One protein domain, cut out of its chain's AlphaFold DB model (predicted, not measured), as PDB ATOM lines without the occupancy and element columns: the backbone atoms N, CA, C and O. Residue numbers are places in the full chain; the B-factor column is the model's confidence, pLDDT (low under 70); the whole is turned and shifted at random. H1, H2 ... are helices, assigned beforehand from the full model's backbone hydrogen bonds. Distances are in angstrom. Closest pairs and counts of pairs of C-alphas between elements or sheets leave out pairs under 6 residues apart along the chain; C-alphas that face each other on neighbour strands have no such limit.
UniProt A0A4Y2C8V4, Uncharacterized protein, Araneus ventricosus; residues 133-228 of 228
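AT A GLANCE: This is residues 133 to 228 of the 228 residues of an uncharacterized protein of Araneus ventricosus (UniProt A0A4Y2C8V4). Two long helices, H2 and H3, lie side by side as an antiparallel hairpin and make the core; short H1 packs on one side of this pair, and H5 crosses it on the opposite side. H6 packs on the first part of H3, H4 lies past the other end of H3, and an unnamed tail follows H6. The printed part has 96 residues with six named helices, H1 to H6 in order, and no named strand: all helix. It is compact and rounded, with a radius of gyration of the C-alphas of 12.8 A and spans of 34 by 33 by 26 A.

HOW THE PARTS SIT: H3, residues 164 to 180, touches H2, residues 144 to 159, opposite ways at a shallow tilt of 14 degrees; their closest C-alphas, of Phe 148 and Leu 177, are 5.8 A apart. H2 is the hub, touching three helices. With residues 147 to 154 alone it touches H1, residues 133 to 138, in a second helical hairpin; the closest C-alphas, of Val 137 and Arg 147, are 5.7 A apart. H5, residues 195 to 206, touches H2 about perpendicular at 81 degrees, closest at the C-alphas of Cys 152 and Met 197, 6.4 A. H6, residues 210 to 219, touches H3 at a steep tilt of 54 degrees, closest at the C-alphas of Lys 169 and Phe 219, 6.6 A. H4, residues 183 to 188, touches no helix. Every O i to N i+4 pair is within hydrogen-bond range in H1, H2, H5 and H6, against 11 of 13 in H3 and 1 of 2 in H4.

IN THESE COORDINATES: H1 begins at C-alpha 133 (31.152, 11.245, 29.787). H2 is 22.6 A long, H3 25.3 A, H5 16.0 A and H6 14.4 A, ending at C-alpha 219 (38.997, 24.969, 34.216).

THE WHOLE: The printed part has no cut and no long link. Its farthest C-alphas, of Gly 192 and Pro 221, are 36.4 A apart. Mean pLDDT of the printed part is 73.4, with residues 157 to 167, 191 to 195 and 207 to 228 under 70.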
ATOM      1  N   PHE A 133      29.699  11.392  29.798       77.88
ATOM      2  CA  PHE A 133      31.152  11.245  29.787       77.88
ATOM      3  C   PHE A 133      31.729  11.243  31.210       77.88
ATOM      4  O   PHE A 133      32.504  10.351  31.552       77.88
ATOM      5  N   ASP A 134      31.321  12.194  32.051       80.06
ATOM      6  CA  ASP A 134      31.793  12.312  33.432       80.06
ATOM      7  C   ASP A 134      31.443  11.075  34.264       80.06
ATOM      8  O   ASP A 134      32.310  10.513  34.941       80.06
ATOM      9  N   ASP A 135      30.189  10.628  34.186       81.50
ATOM     10  CA  ASP A 135      29.693   9.440  34.875       81.50
ATOM     11  C   ASP A 135      30.483   8.199  34.426       81.50
ATOM     12  O   ASP A 135      30.867   7.367  35.252       81.50
ATOM     13  N   LEU A 136      30.796   8.101  33.131       80.25
ATOM     14  CA  LEU A 136      31.547   6.985  32.569       80.25
ATOM     15  C   LEU A 136      33.012   6.967  33.011       80.25
ATOM     16  O   LEU A 136      33.539   5.923  33.391       80.25
ATOM     17  N   VAL A 137      33.690   8.113  32.955       81.81
ATOM     18  CA  VAL A 137      35.095   8.240  33.370       81.81
ATOM     19  C   VAL A 137      35.254   7.882  34.849       81.81
ATOM     20  O   VAL A 137      36.256   7.272  35.246       81.81
ATOM     21  N   ARG A 138      34.273   8.261  35.674       83.50
ATOM     22  CA  ARG A 138      34.287   8.050  37.125       83.50
ATOM     23  C   ARG A 138      33.868   6.640  37.539       83.50
ATOM     24  O   ARG A 138      34.154   6.265  38.678       83.50
ATOM     25  N   ASP A 139      33.248   5.859  36.655       85.44
ATOM     26  CA  ASP A 139      32.771   4.521  36.994       85.44
ATOM     27  C   ASP A 139      33.913   3.508  37.170       85.44
ATOM     28  O   ASP A 139      34.428   2.918  36.220       85.44
ATOM     29  N   GLN A 140      34.280   3.247  38.424       86.25
ATOM     30  CA  GLN A 140      35.305   2.258  38.773       86.25
ATOM     31  C   GLN A 140      34.873   0.811  38.500       86.25
ATOM     32  O   GLN A 140      35.705  -0.093  38.544       86.25
ATOM     33  N   LEU A 141      33.591   0.572  38.206       84.81
ATOM     34  CA  LEU A 141      33.100  -0.730  37.770       84.81
ATOM     35  C   LEU A 141      33.498  -1.041  36.323       84.81
ATOM     36  O   LEU A 141      33.429  -2.213  35.933       84.81
ATOM     37  N   LEU A 142      33.914  -0.040  35.541       86.56
ATOM     38  CA  LEU A 142      34.456  -0.218  34.200       86.56
ATOM     39  C   LEU A 142      35.979  -0.345  34.240       86.56
ATOM     40  O   LEU A 142      36.683   0.379  34.955       86.56
ATOM     41  N   ASP A 143      36.492  -1.228  33.387       89.19
ATOM     42  CA  ASP A 143      37.923  -1.368  33.153       89.19
ATOM     43  C   ASP A 143      38.548  -0.023  32.750       89.19
ATOM     44  O   ASP A 143      38.028   0.695  31.893       89.19
ATOM     45  N   VAL A 144      39.680   0.315  33.370       90.62
ATOM     46  CA  VAL A 144      40.349   1.607  33.175       90.62
ATOM     47  C   VAL A 144      40.795   1.825  31.726       90.62
ATOM     48  O   VAL A 144      40.693   2.946  31.225       90.62
ATOM     49  N   LYS A 145      41.211   0.771  31.007       88.81
ATOM     50  CA  LYS A 145      41.580   0.884  29.588       88.81
ATOM     51  C   LYS A 145      40.350   1.178  28.746       88.81
ATOM     52  O   LYS A 145      40.417   1.981  27.822       88.81
ATOM     53  N   PHE A 146      39.223   0.546  29.072       87.50
ATOM     54  CA  PHE A 146      37.972   0.788  28.361       87.50
ATOM     55  C   PHE A 146      37.462   2.209  28.603       87.50
ATOM     56  O   PHE A 146      37.109   2.897  27.648       87.50
ATOM     57  N   ARG A 147      37.516   2.693  29.850       89.56
ATOM     58  CA  ARG A 147      37.221   4.095  30.172       89.56
ATOM     59  C   ARG A 147      38.120   5.056  29.404       89.56
ATOM     60  O   ARG A 147      37.623   6.041  28.873       89.56
ATOM     61  N   PHE A 148      39.415   4.760  29.298       88.88
ATOM     62  CA  PHE A 148      40.356   5.575  28.529       88.88
ATOM     63  C   PHE A 148      40.026   5.599  27.030       88.88
ATOM     64  O   PHE A 148      39.961   6.677  26.444       88.88
ATOM     65  N   ILE A 149      39.761   4.436  26.425       86.31
ATOM     66  CA  ILE A 149      39.335   4.292  25.019       86.31
ATOM     67  C   ILE A 149      38.100   5.138  24.733       86.31
ATOM     68  O   ILE A 149      38.077   5.905  23.773       86.31
ATOM     69  N   LEU A 150      37.090   5.016  25.589       84.06
ATOM     70  CA  LEU A 150      35.863   5.781  25.465       84.06
ATOM     71  C   LEU A 150      36.146   7.267  25.606       84.06
ATOM     72  O   LEU A 150      35.750   8.047  24.750       84.06
ATOM     73  N   ALA A 151      36.901   7.662  26.627       85.56
ATOM     74  CA  ALA A 151      37.196   9.064  26.843       85.56
ATOM     75  C   ALA A 151      37.929   9.695  25.640       85.56
ATOM     76  O   ALA A 151      37.637  10.828  25.260       85.56
ATOM     77  N   CYS A 152      38.808   8.930  24.990       84.06
ATOM     78  CA  CYS A 152      39.487   9.314  23.757       84.06
ATOM     79  C   CYS A 152      38.529   9.469  22.563       84.06
ATOM     80  O   CYS A 152      38.611  10.459  21.842       84.06
ATOM     81  N   GLU A 153      37.602   8.530  22.363       79.75
ATOM     82  CA  GLU A 153      36.631   8.599  21.259       79.75
ATOM     83  C   GLU A 153      35.668   9.789  21.415       79.75
ATOM     84  O   GLU A 153      35.368  10.522  20.462       79.75
ATOM     85  N   PHE A 154      35.205  10.025  22.646       76.75
ATOM     86  CA  PHE A 154      34.339  11.156  22.969       76.75
ATOM     87  C   PHE A 154      35.049  12.488  22.772       76.75
ATOM     88  O   PHE A 154      34.457  13.408  22.213       76.75
ATOM     89  N   PHE A 155      36.318  12.574  23.171       77.50
ATOM     90  CA  PHE A 155      37.145  13.752  22.951       77.50
ATOM     91  C   PHE A 155      37.180  14.152  21.471       77.50
ATOM     92  O   PHE A 155      36.848  15.286  21.139       77.50
ATOM     93  N   THR A 156      37.444  13.199  20.574       70.31
ATOM     94  CA  THR A 156      37.443  13.461  19.123       70.31
ATOM     95  C   THR A 156      36.071  13.818  18.565       70.31
ATOM     96  O   THR A 156      35.974  14.608  17.633       70.31
ATOM     97  N   THR A 157      34.993  13.262  19.126       68.19
ATOM     98  CA  THR A 157      33.633  13.603  18.684       68.19
ATOM     99  C   THR A 157      33.270  15.040  19.074       68.19
ATOM    100  O   THR A 157      32.574  15.727  18.330       68.19
ATOM    101  N   LEU A 158      33.735  15.502  20.239       66.38
ATOM    102  CA  LEU A 158      33.487  16.854  20.743       66.38
ATOM    103  C   LEU A 158      34.306  17.920  20.000       66.38
ATOM    104  O   LEU A 158      33.806  19.027  19.820       66.38
ATOM    105  N   GLU A 159      35.514  17.592  19.527       57.03
ATOM    106  CA  GLU A 159      36.355  18.506  18.731       57.03
ATOM    107  C   GLU A 159      35.668  18.998  17.445       57.03
ATOM    108  O   GLU A 159      35.921  20.118  17.006       57.03
ATOM    109  N   ILE A 160      34.778  18.194  16.853       56.75
ATOM    110  CA  ILE A 160      34.155  18.486  15.553       56.75
ATOM    111  C   ILE A 160      32.990  19.492  15.672       56.75
ATOM    112  O   ILE A 160      32.660  20.158  14.693       56.75
ATOM    113  N   THR A 161      32.365  19.640  16.848       55.66
ATOM    114  CA  THR A 161      31.046  20.300  16.987       55.66
ATOM    115  C   THR A 161      31.005  21.552  17.875       55.66
ATOM    116  O   THR A 161      29.936  21.871  18.375       55.66
ATOM    117  N   ASP A 162      32.117  22.272  18.044       49.56
ATOM    118  CA  ASP A 162      32.293  23.500  18.853       49.56
ATOM    119  C   ASP A 162      32.685  23.369  20.342       49.56
ATOM    120  O   ASP A 162      32.191  22.556  21.119       49.56
ATOM    121  N   CYS A 163      33.501  24.369  20.717       53.88
ATOM    122  CA  CYS A 163      33.961  24.826  22.031       53.88
ATOM    123  C   CYS A 163      35.286  24.237  22.556       53.88
ATOM    124  O   CYS A 163      35.318  23.235  23.269       53.88
ATOM    125  N   HIS A 164      36.376  24.994  22.351       63.34
ATOM    126  CA  HIS A 164      37.659  24.868  23.070       63.34
ATOM    127  C   HIS A 164      37.462  24.581  24.573       63.34
ATOM    128  O   HIS A 164      38.188  23.785  25.153       63.34
ATOM    129  N   SER A 165      36.448  25.182  25.209       67.81
ATOM    130  CA  SER A 165      36.171  24.985  26.639       67.81
ATOM    131  C   SER A 165      35.840  23.536  27.032       67.81
ATOM    132  O   SER A 165      36.089  23.149  28.170       67.81
ATOM    133  N   LEU A 166      35.298  22.729  26.117       66.25
ATOM    134  CA  LEU A 166      34.911  21.339  26.376       66.25
ATOM    135  C   LEU A 166      36.095  20.389  26.258       66.25
ATOM    136  O   LEU A 166      36.278  19.525  27.114       66.25
ATOM    137  N   ILE A 167      36.942  20.623  25.256       69.94
ATOM    138  CA  ILE A 167      38.239  19.960  25.090       69.94
ATOM    139  C   ILE A 167      39.023  20.060  26.405       69.94
ATOM    140  O   ILE A 167      39.445  19.044  26.960       69.94
ATOM    141  N   TRP A 168      39.115  21.266  26.973       74.06
ATOM    142  CA  TRP A 168      39.849  21.502  28.217       74.06
ATOM    143  C   TRP A 168      39.254  20.821  29.451       74.06
ATOM    144  O   TRP A 168      39.999  20.522  30.377       74.06
ATOM    145  N   LYS A 169      37.953  20.516  29.470       76.75
ATOM    146  CA  LYS A 169      37.329  19.758  30.569       76.75
ATOM    147  C   LYS A 169      37.589  18.257  30.469       76.75
ATOM    148  O   LYS A 169      37.780  17.594  31.483       76.75
ATOM    149  N   CYS A 170      37.631  17.708  29.258       77.81
ATOM    150  CA  CYS A 170      37.866  16.279  29.047       77.81
ATOM    151  C   CYS A 170      39.340  15.892  29.237       77.81
ATOM    152  O   CYS A 170      39.641  14.800  29.717       77.81
ATOM    153  N   VAL A 171      40.269  16.784  28.893       81.75
ATOM    154  CA  VAL A 171      41.720  16.541  28.936       81.75
ATOM    155  C   VAL A 171      42.224  16.093  30.327       81.75
ATOM    156  O   VAL A 171      42.885  15.051  30.393       81.75
ATOM    157  N   PRO A 172      41.873  16.754  31.452       82.81
ATOM    158  CA  PRO A 172      42.232  16.292  32.798       82.81
ATOM    159  C   PRO A 172      41.709  14.890  33.123       82.81
ATOM    160  O   PRO A 172      42.421  14.087  33.728       82.81
ATOM    161  N   HIS A 173      40.490  14.570  32.687       84.94
ATOM    162  CA  HIS A 173      39.876  13.259  32.884       84.94
ATOM    163  C   HIS A 173      40.628  12.154  32.137       84.94
ATOM    164  O   HIS A 173      40.969  11.126  32.728       84.94
ATOM    165  N   ILE A 174      40.956  12.383  30.865       86.88
ATOM    166  CA  ILE A 174      41.705  11.422  30.045       86.88
ATOM    167  C   ILE A 174      43.121  11.234  30.609       86.88
ATOM    168  O   ILE A 174      43.603  10.107  30.721       86.88
ATOM    169  N   HIS A 175      43.770  12.317  31.043       86.38
ATOM    170  CA  HIS A 175      45.076  12.256  31.698       86.38
ATOM    171  C   HIS A 175      45.030  11.515  33.042       86.38
ATOM    172  O   HIS A 175      45.911  10.705  33.333       86.38
ATOM    173  N   GLY A 176      43.986  11.723  33.849       88.56
ATOM    174  CA  GLY A 176      43.768  10.983  35.092       88.56
ATOM    175  C   GLY A 176      43.627   9.476  34.856       88.56
ATOM    176  O   GLY A 176      44.240   8.683  35.570       88.56
ATOM    177  N   LEU A 177      42.886   9.075  33.818       90.56
ATOM    178  CA  LEU A 177      42.779   7.674  33.397       90.56
ATOM    179  C   LEU A 177      44.119   7.126  32.889       90.56
ATOM    180  O   LEU A 177      44.496   6.008  33.235       90.56
ATOM    181  N   TRP A 178      44.876   7.923  32.129       90.06
ATOM    182  CA  TRP A 178      46.225   7.561  31.690       90.06
ATOM    183  C   TRP A 178      47.144   7.267  32.876       90.06
ATOM    184  O   TRP A 178      47.807   6.228  32.896       90.06
ATOM    185  N   LYS A 179      47.130   8.128  33.902       89.69
ATOM    186  CA  LYS A 179      47.928   7.959  35.126       89.69
ATOM    187  C   LYS A 179      47.577   6.683  35.894       89.69
ATOM    188  O   LYS A 179      48.492   6.027  36.383       89.69
ATOM    189  N   GLN A 180      46.303   6.290  35.923       91.06
ATOM    190  CA  GLN A 180      45.849   5.044  36.561       91.06
ATOM    191  C   GLN A 180      46.340   3.774  35.843       91.06
ATOM    192  O   GLN A 180      46.415   2.710  36.455       91.06
ATOM    193  N   MET A 181      46.688   3.852  34.556       90.25
ATOM    194  CA  MET A 181      47.205   2.707  33.805       90.25
ATOM    195  C   MET A 181      48.701   2.498  34.056       90.25
ATOM    196  O   MET A 181      49.487   3.443  33.964       90.25
ATOM    197  N   GLY A 182      49.112   1.250  34.299       89.38
ATOM    198  CA  GLY A 182      50.527   0.866  34.356       89.38
ATOM    199  C   GLY A 182      51.226   0.960  32.992       89.38
ATOM    200  O   GLY A 182      50.573   1.023  31.948       89.38
ATOM    201  N   LEU A 183      52.562   0.932  32.987       86.38
ATOM    202  CA  LEU A 183      53.372   1.092  31.770       86.38
ATOM    203  C   LEU A 183      53.013   0.066  30.682       86.38
ATOM    204  O   LEU A 183      52.800   0.438  29.531       86.38
ATOM    205  N   ASP A 184      52.856  -1.205  31.054       84.94
ATOM    206  CA  ASP A 184      52.496  -2.272  30.113       84.94
ATOM    207  C   ASP A 184      51.121  -2.053  29.478       84.94
ATOM    208  O   ASP A 184      50.924  -2.323  28.295       84.94
ATOM    209  N   MET A 185      50.174  -1.502  30.242       85.12
ATOM    210  CA  MET A 185      48.842  -1.171  29.738       85.12
ATOM    211  C   MET A 185      48.888  -0.010  28.745       85.12
ATOM    212  O   MET A 185      48.224  -0.064  27.714       85.12
ATOM    213  N   ARG A 186      49.694   1.018  29.030       87.50
ATOM    214  CA  ARG A 186      49.908   2.159  28.127       87.50
ATOM    215  C   ARG A 186      50.587   1.728  26.831       87.50
ATOM    216  O   ARG A 186      50.221   2.203  25.762       87.50
ATOM    217  N   ASN A 187      51.524   0.783  26.919       84.00
ATOM    218  CA  ASN A 187      52.248   0.236  25.774       84.00
ATOM    219  C   ASN A 187      51.341  -0.446  24.747       84.00
ATOM    220  O   ASN A 187      51.705  -0.456  23.569       84.00
ATOM    221  N   CYS A 188      50.174  -0.964  25.158       80.06
ATOM    222  CA  CYS A 188      49.155  -1.440  24.225       80.06
ATOM    223  C   CYS A 188      48.846  -0.329  23.212       80.06
ATOM    224  O   CYS A 188      49.150  -0.506  22.042       80.06
ATOM    225  N   PHE A 189      48.467   0.870  23.673       79.44
ATOM    226  CA  PHE A 189      48.006   1.999  22.847       79.44
ATOM    227  C   PHE A 189      48.994   2.539  21.793       79.44
ATOM    228  O   PHE A 189      48.585   3.272  20.892       79.44
ATOM    229  N   TYR A 190      50.265   2.134  21.825       74.38
ATOM    230  CA  TYR A 190      51.254   2.504  20.807       74.38
ATOM    231  C   TYR A 190      51.414   1.469  19.680       74.38
ATOM    232  O   TYR A 190      51.940   1.811  18.614       74.38
ATOM    233  N   ARG A 191      50.970   0.219  19.874       67.31
ATOM    234  CA  ARG A 191      51.186  -0.897  18.938       67.31
ATOM    235  C   ARG A 191      49.926  -1.189  18.116       67.31
ATOM    236  O   ARG A 191      49.082  -1.969  18.521       67.31
ATOM    237  N   GLY A 192      49.834  -0.604  16.920       57.78
ATOM    238  CA  GLY A 192      48.865  -1.038  15.897       57.78
ATOM    239  C   GLY A 192      47.438  -0.494  16.028       57.78
ATOM    240  O   GLY A 192      46.517  -1.062  15.453       57.78
ATOM    241  N   HIS A 193      47.238   0.599  16.762       63.28
ATOM    242  CA  HIS A 193      45.908   1.172  16.980       63.28
ATOM    243  C   HIS A 193      45.497   2.205  15.931       63.28
ATOM    244  O   HIS A 193      46.365   2.775  15.261       63.28
ATOM    245  N   PRO A 194      44.181   2.487  15.814       63.03
ATOM    246  CA  PRO A 194      43.698   3.600  15.014       63.03
ATOM    247  C   PRO A 194      44.470   4.873  15.363       63.03
ATOM    248  O   PRO A 194      44.677   5.196  16.535       63.03
ATOM    249  N   TYR A 195      44.895   5.588  14.319       61.97
ATOM    250  CA  TYR A 195      45.744   6.782  14.389       61.97
ATOM    251  C   TYR A 195      45.280   7.787  15.462       61.97
ATOM    252  O   TYR A 195      46.109   8.391  16.141       61.97
ATOM    253  N   LYS A 196      43.961   7.874  15.684       71.31
ATOM    254  CA  LYS A 196      43.299   8.720  16.688       71.31
ATOM    255  C   LYS A 196      43.780   8.459  18.126       71.31
ATOM    256  O   LYS A 196      44.262   9.377  18.782       71.31
ATOM    257  N   MET A 197      43.730   7.215  18.616       72.50
ATOM    258  CA  MET A 197      44.134   6.900  20.002       72.50
ATOM    259  C   MET A 197      45.632   7.105  20.222       72.50
ATOM    260  O   MET A 197      46.051   7.575  21.278       72.50
ATOM    261  N   LYS A 198      46.438   6.800  19.201       76.19
ATOM    262  CA  LYS A 198      47.881   7.037  19.234       76.19
ATOM    263  C   LYS A 198      48.196   8.530  19.309       76.19
ATOM    264  O   LYS A 198      49.099   8.915  20.052       76.19
ATOM    265  N   TRP A 199      47.457   9.361  18.574       80.38
ATOM    266  CA  TRP A 199      47.594  10.811  18.636       80.38
ATOM    267  C   TRP A 199      47.221  11.347  20.020       80.38
ATOM    268  O   TRP A 199      48.033  12.057  20.597       80.38
ATOM    269  N   ILE A 200      46.093  10.930  20.609       77.94
ATOM    270  CA  ILE A 200      45.686  11.369  21.961       77.94
ATOM    271  C   ILE A 200      46.696  10.919  23.019       77.94
ATOM    272  O   ILE A 200      47.128  11.723  23.843       77.94
ATOM    273  N   ALA A 201      47.133   9.658  22.979       76.44
ATOM    274  CA  ALA A 201      48.162   9.161  23.889       76.44
ATOM    275  C   ALA A 201      49.461   9.970  23.749       76.44
ATOM    276  O   ALA A 201      50.059  10.364  24.748       76.44
ATOM    277  N   SER A 202      49.876  10.277  22.517       79.75
ATOM    278  CA  SER A 202      51.055  11.112  22.254       79.75
ATOM    279  C   SER A 202      50.851  12.551  22.724       79.75
ATOM    280  O   SER A 202      51.750  13.114  23.331       79.75
ATOM    281  N   PHE A 203      49.674  13.137  22.501       79.62
ATOM    282  CA  PHE A 203      49.323  14.483  22.941       79.62
ATOM    283  C   PHE A 203      49.420  14.598  24.461       79.62
ATOM    284  O   PHE A 203      50.129  15.473  24.952       79.62
ATOM    285  N   ILE A 204      48.802  13.667  25.190       77.94
ATOM    286  CA  ILE A 204      48.861  13.612  26.653       77.94
ATOM    287  C   ILE A 204      50.310  13.483  27.113       77.94
ATOM    288  O   ILE A 204      50.745  14.264  27.946       77.94
ATOM    289  N   THR A 205      51.069  12.551  26.531       72.31
ATOM    290  CA  THR A 205      52.455  12.278  26.946       72.31
ATOM    291  C   THR A 205      53.399  13.451  26.656       72.31
ATOM    292  O   THR A 205      54.267  13.751  27.472       72.31
ATOM    293  N   SER A 206      53.236  14.129  25.516       74.12
ATOM    294  CA  SER A 206      54.103  15.237  25.086       74.12
ATOM    295  C   SER A 206      53.820  16.555  25.804       74.12
ATOM    296  O   SER A 206      54.698  17.409  25.857       74.12
ATOM    297  N   HIS A 207      52.617  16.733  26.353       67.94
ATOM    298  CA  HIS A 207      52.207  17.970  27.026       67.94
ATOM    299  C   HIS A 207      52.145  17.812  28.560       67.94
ATOM    300  O   HIS A 207      51.477  18.594  29.234       67.94
ATOM    301  N   CYS A 208      52.813  16.795  29.124       63.25
ATOM    302  CA  CYS A 208      52.600  16.353  30.506       63.25
ATOM    303  C   CYS A 208      53.113  17.290  31.622       63.25
ATOM    304  O   CYS A 208      54.124  17.984  31.519       63.25
ATOM    305  N   ASP A 209      52.371  17.173  32.727       57.78
ATOM    306  CA  ASP A 209      52.441  17.770  34.063       57.78
ATOM    307  C   ASP A 209      52.220  19.283  34.160       57.78
ATOM    308  O   ASP A 209      51.154  19.669  34.632       57.78
ATOM    309  N   TRP A 210      53.121  20.146  33.682       57.16
ATOM    310  CA  TRP A 210      53.003  21.592  33.960       57.16
ATOM    311  C   TRP A 210      51.755  22.240  33.334       57.16
ATOM    312  O   TRP A 210      50.973  22.889  34.022       57.16
ATOM    313  N   VAL A 211      51.502  21.971  32.048       61.28
ATOM    314  CA  VAL A 211      50.318  22.490  31.339       61.28
ATOM    315  C   VAL A 211      49.027  21.942  31.954       61.28
ATOM    316  O   VAL A 211      48.009  22.623  31.981       61.28
ATOM    317  N   PHE A 212      49.054  20.722  32.487       65.06
ATOM    318  CA  PHE A 212      47.878  20.102  33.091       65.06
ATOM    319  C   PHE A 212      47.566  20.628  34.491       65.06
ATOM    320  O   PHE A 212      46.387  20.694  34.833       65.06
ATOM    321  N   GLU A 213      48.569  20.982  35.296       63.19
ATOM    322  CA  GLU A 213      48.339  21.621  36.598       63.19
ATOM    323  C   GLU A 213      47.721  23.008  36.415       63.19
ATOM    324  O   GLU A 213      46.670  23.280  36.995       63.19
ATOM    325  N   ASP A 214      48.281  23.811  35.506       63.00
ATOM    326  CA  ASP A 214      47.749  25.136  35.175       63.00
ATOM    327  C   ASP A 214      46.319  25.055  34.612       63.00
ATOM    328  O   ASP A 214      45.441  25.826  35.000       63.00
ATOM    329  N   LEU A 215      46.037  24.095  33.722       58.53
ATOM    330  CA  LEU A 215      44.699  23.917  33.144       58.53
ATOM    331  C   LEU A 215      43.680  23.352  34.140       58.53
ATOM    332  O   LEU A 215      42.510  23.741  34.095       58.53
ATOM    333  N   ARG A 216      44.092  22.436  35.025       61.62
ATOM    334  CA  ARG A 216      43.238  21.897  36.094       61.62
ATOM    335  C   ARG A 216      42.741  23.035  36.973       61.62
ATOM    336  O   ARG A 216      41.534  23.146  37.188       61.62
ATOM    337  N   ASP A 217      43.657  23.885  37.420       64.25
ATOM    338  CA  ASP A 217      43.352  24.969  38.348       64.25
ATOM    339  C   ASP A 217      42.491  26.059  37.676       64.25
ATOM    340  O   ASP A 217      41.664  26.690  38.335       64.25
ATOM    341  N   LEU A 218      42.607  26.229  36.350       60.66
ATOM    342  CA  LEU A 218      41.828  27.208  35.587       60.66
ATOM    343  C   LEU A 218      40.410  26.735  35.212       60.66
ATOM    344  O   LEU A 218      39.478  27.539  35.207       60.66
ATOM    345  N   PHE A 219      40.232  25.457  34.855       56.25
ATOM    346  CA  PHE A 219      38.997  24.969  34.216       56.25
ATOM    347  C   PHE A 219      38.217  23.923  35.019       56.25
ATOM    348  O   PHE A 219      37.040  23.687  34.724       56.25
ATOM    349  N   CYS A 220      38.831  23.295  36.022       57.56
ATOM    350  CA  CYS A 220      38.190  22.286  36.862       57.56
ATOM    351  C   CYS A 220      38.574  22.466  38.342       57.56
ATOM    352  O   CYS A 220      39.153  21.550  38.929       57.56
ATOM    353  N   PRO A 221      38.223  23.604  38.975       56.47
ATOM    354  CA  PRO A 221      38.608  23.885  40.361       56.47
ATOM    355  C   PRO A 221      38.040  22.864  41.362       56.47
ATOM    356  O   PRO A 221      38.632  22.634  42.412       56.47
ATOM    357  N   ASP A 222      36.932  22.202  41.014       58.16
ATOM    358  CA  ASP A 222      36.290  21.171  41.840       58.16
ATOM    359  C   ASP A 222      36.821  19.746  41.570       58.16
ATOM    360  O   ASP A 222      36.284  18.763  42.092       58.16
ATOM    361  N   TYR A 223      37.844  19.587  40.724       54.81
ATOM    362  CA  TYR A 223      38.430  18.278  40.444       54.81
ATOM    363  C   TYR A 223      39.226  17.778  41.652       54.81
ATOM    364  O   TYR A 223      40.337  18.227  41.925       54.81
ATOM    365  N   VAL A 224      38.673  16.787  42.351       57.75
ATOM    366  CA  VAL A 224      39.390  16.039  43.385       57.75
ATOM    367  C   VAL A 224      40.059  14.838  42.711       57.75
ATOM    368  O   VAL A 224      39.344  13.978  42.183       57.75
ATOM    369  N   PRO A 225      41.404  14.750  42.691       56.19
ATOM    370  CA  PRO A 225      42.070  13.569  42.175       56.19
ATOM    371  C   PRO A 225      41.582  12.345  42.949       56.19
ATOM    372  O   PRO A 225      41.545  12.353  44.180       56.19
ATOM    373  N   LEU A 226      41.203  11.293  42.223       46.88
ATOM    374  CA  LEU A 226      40.967   9.989  42.827       46.88
ATOM    375  C   LEU A 226      42.297   9.530  43.424       46.88
ATOM    376  O   LEU A 226      43.209   9.152  42.689       46.88
ATOM    377  N   VAL A 227      42.425   9.651  44.744       40.50
ATOM    378  CA  VAL A 227      43.556   9.102  45.487       40.50
ATOM    379  C   VAL A 227      43.418   7.585  45.401       40.50
ATOM    380  O   VAL A 227      42.442   7.028  45.905       40.50
ATOM    381  N   VAL A 228      44.348   6.954  44.687       39.53
ATOM    382  CA  VAL A 228      44.514   5.497  44.620       39.53
ATOM    383  C   VAL A 228      45.666   5.115  45.529       39.53
ATOM    384  O   VAL A 228      46.721   5.780  45.417       39.53
TER     385      VAL A 228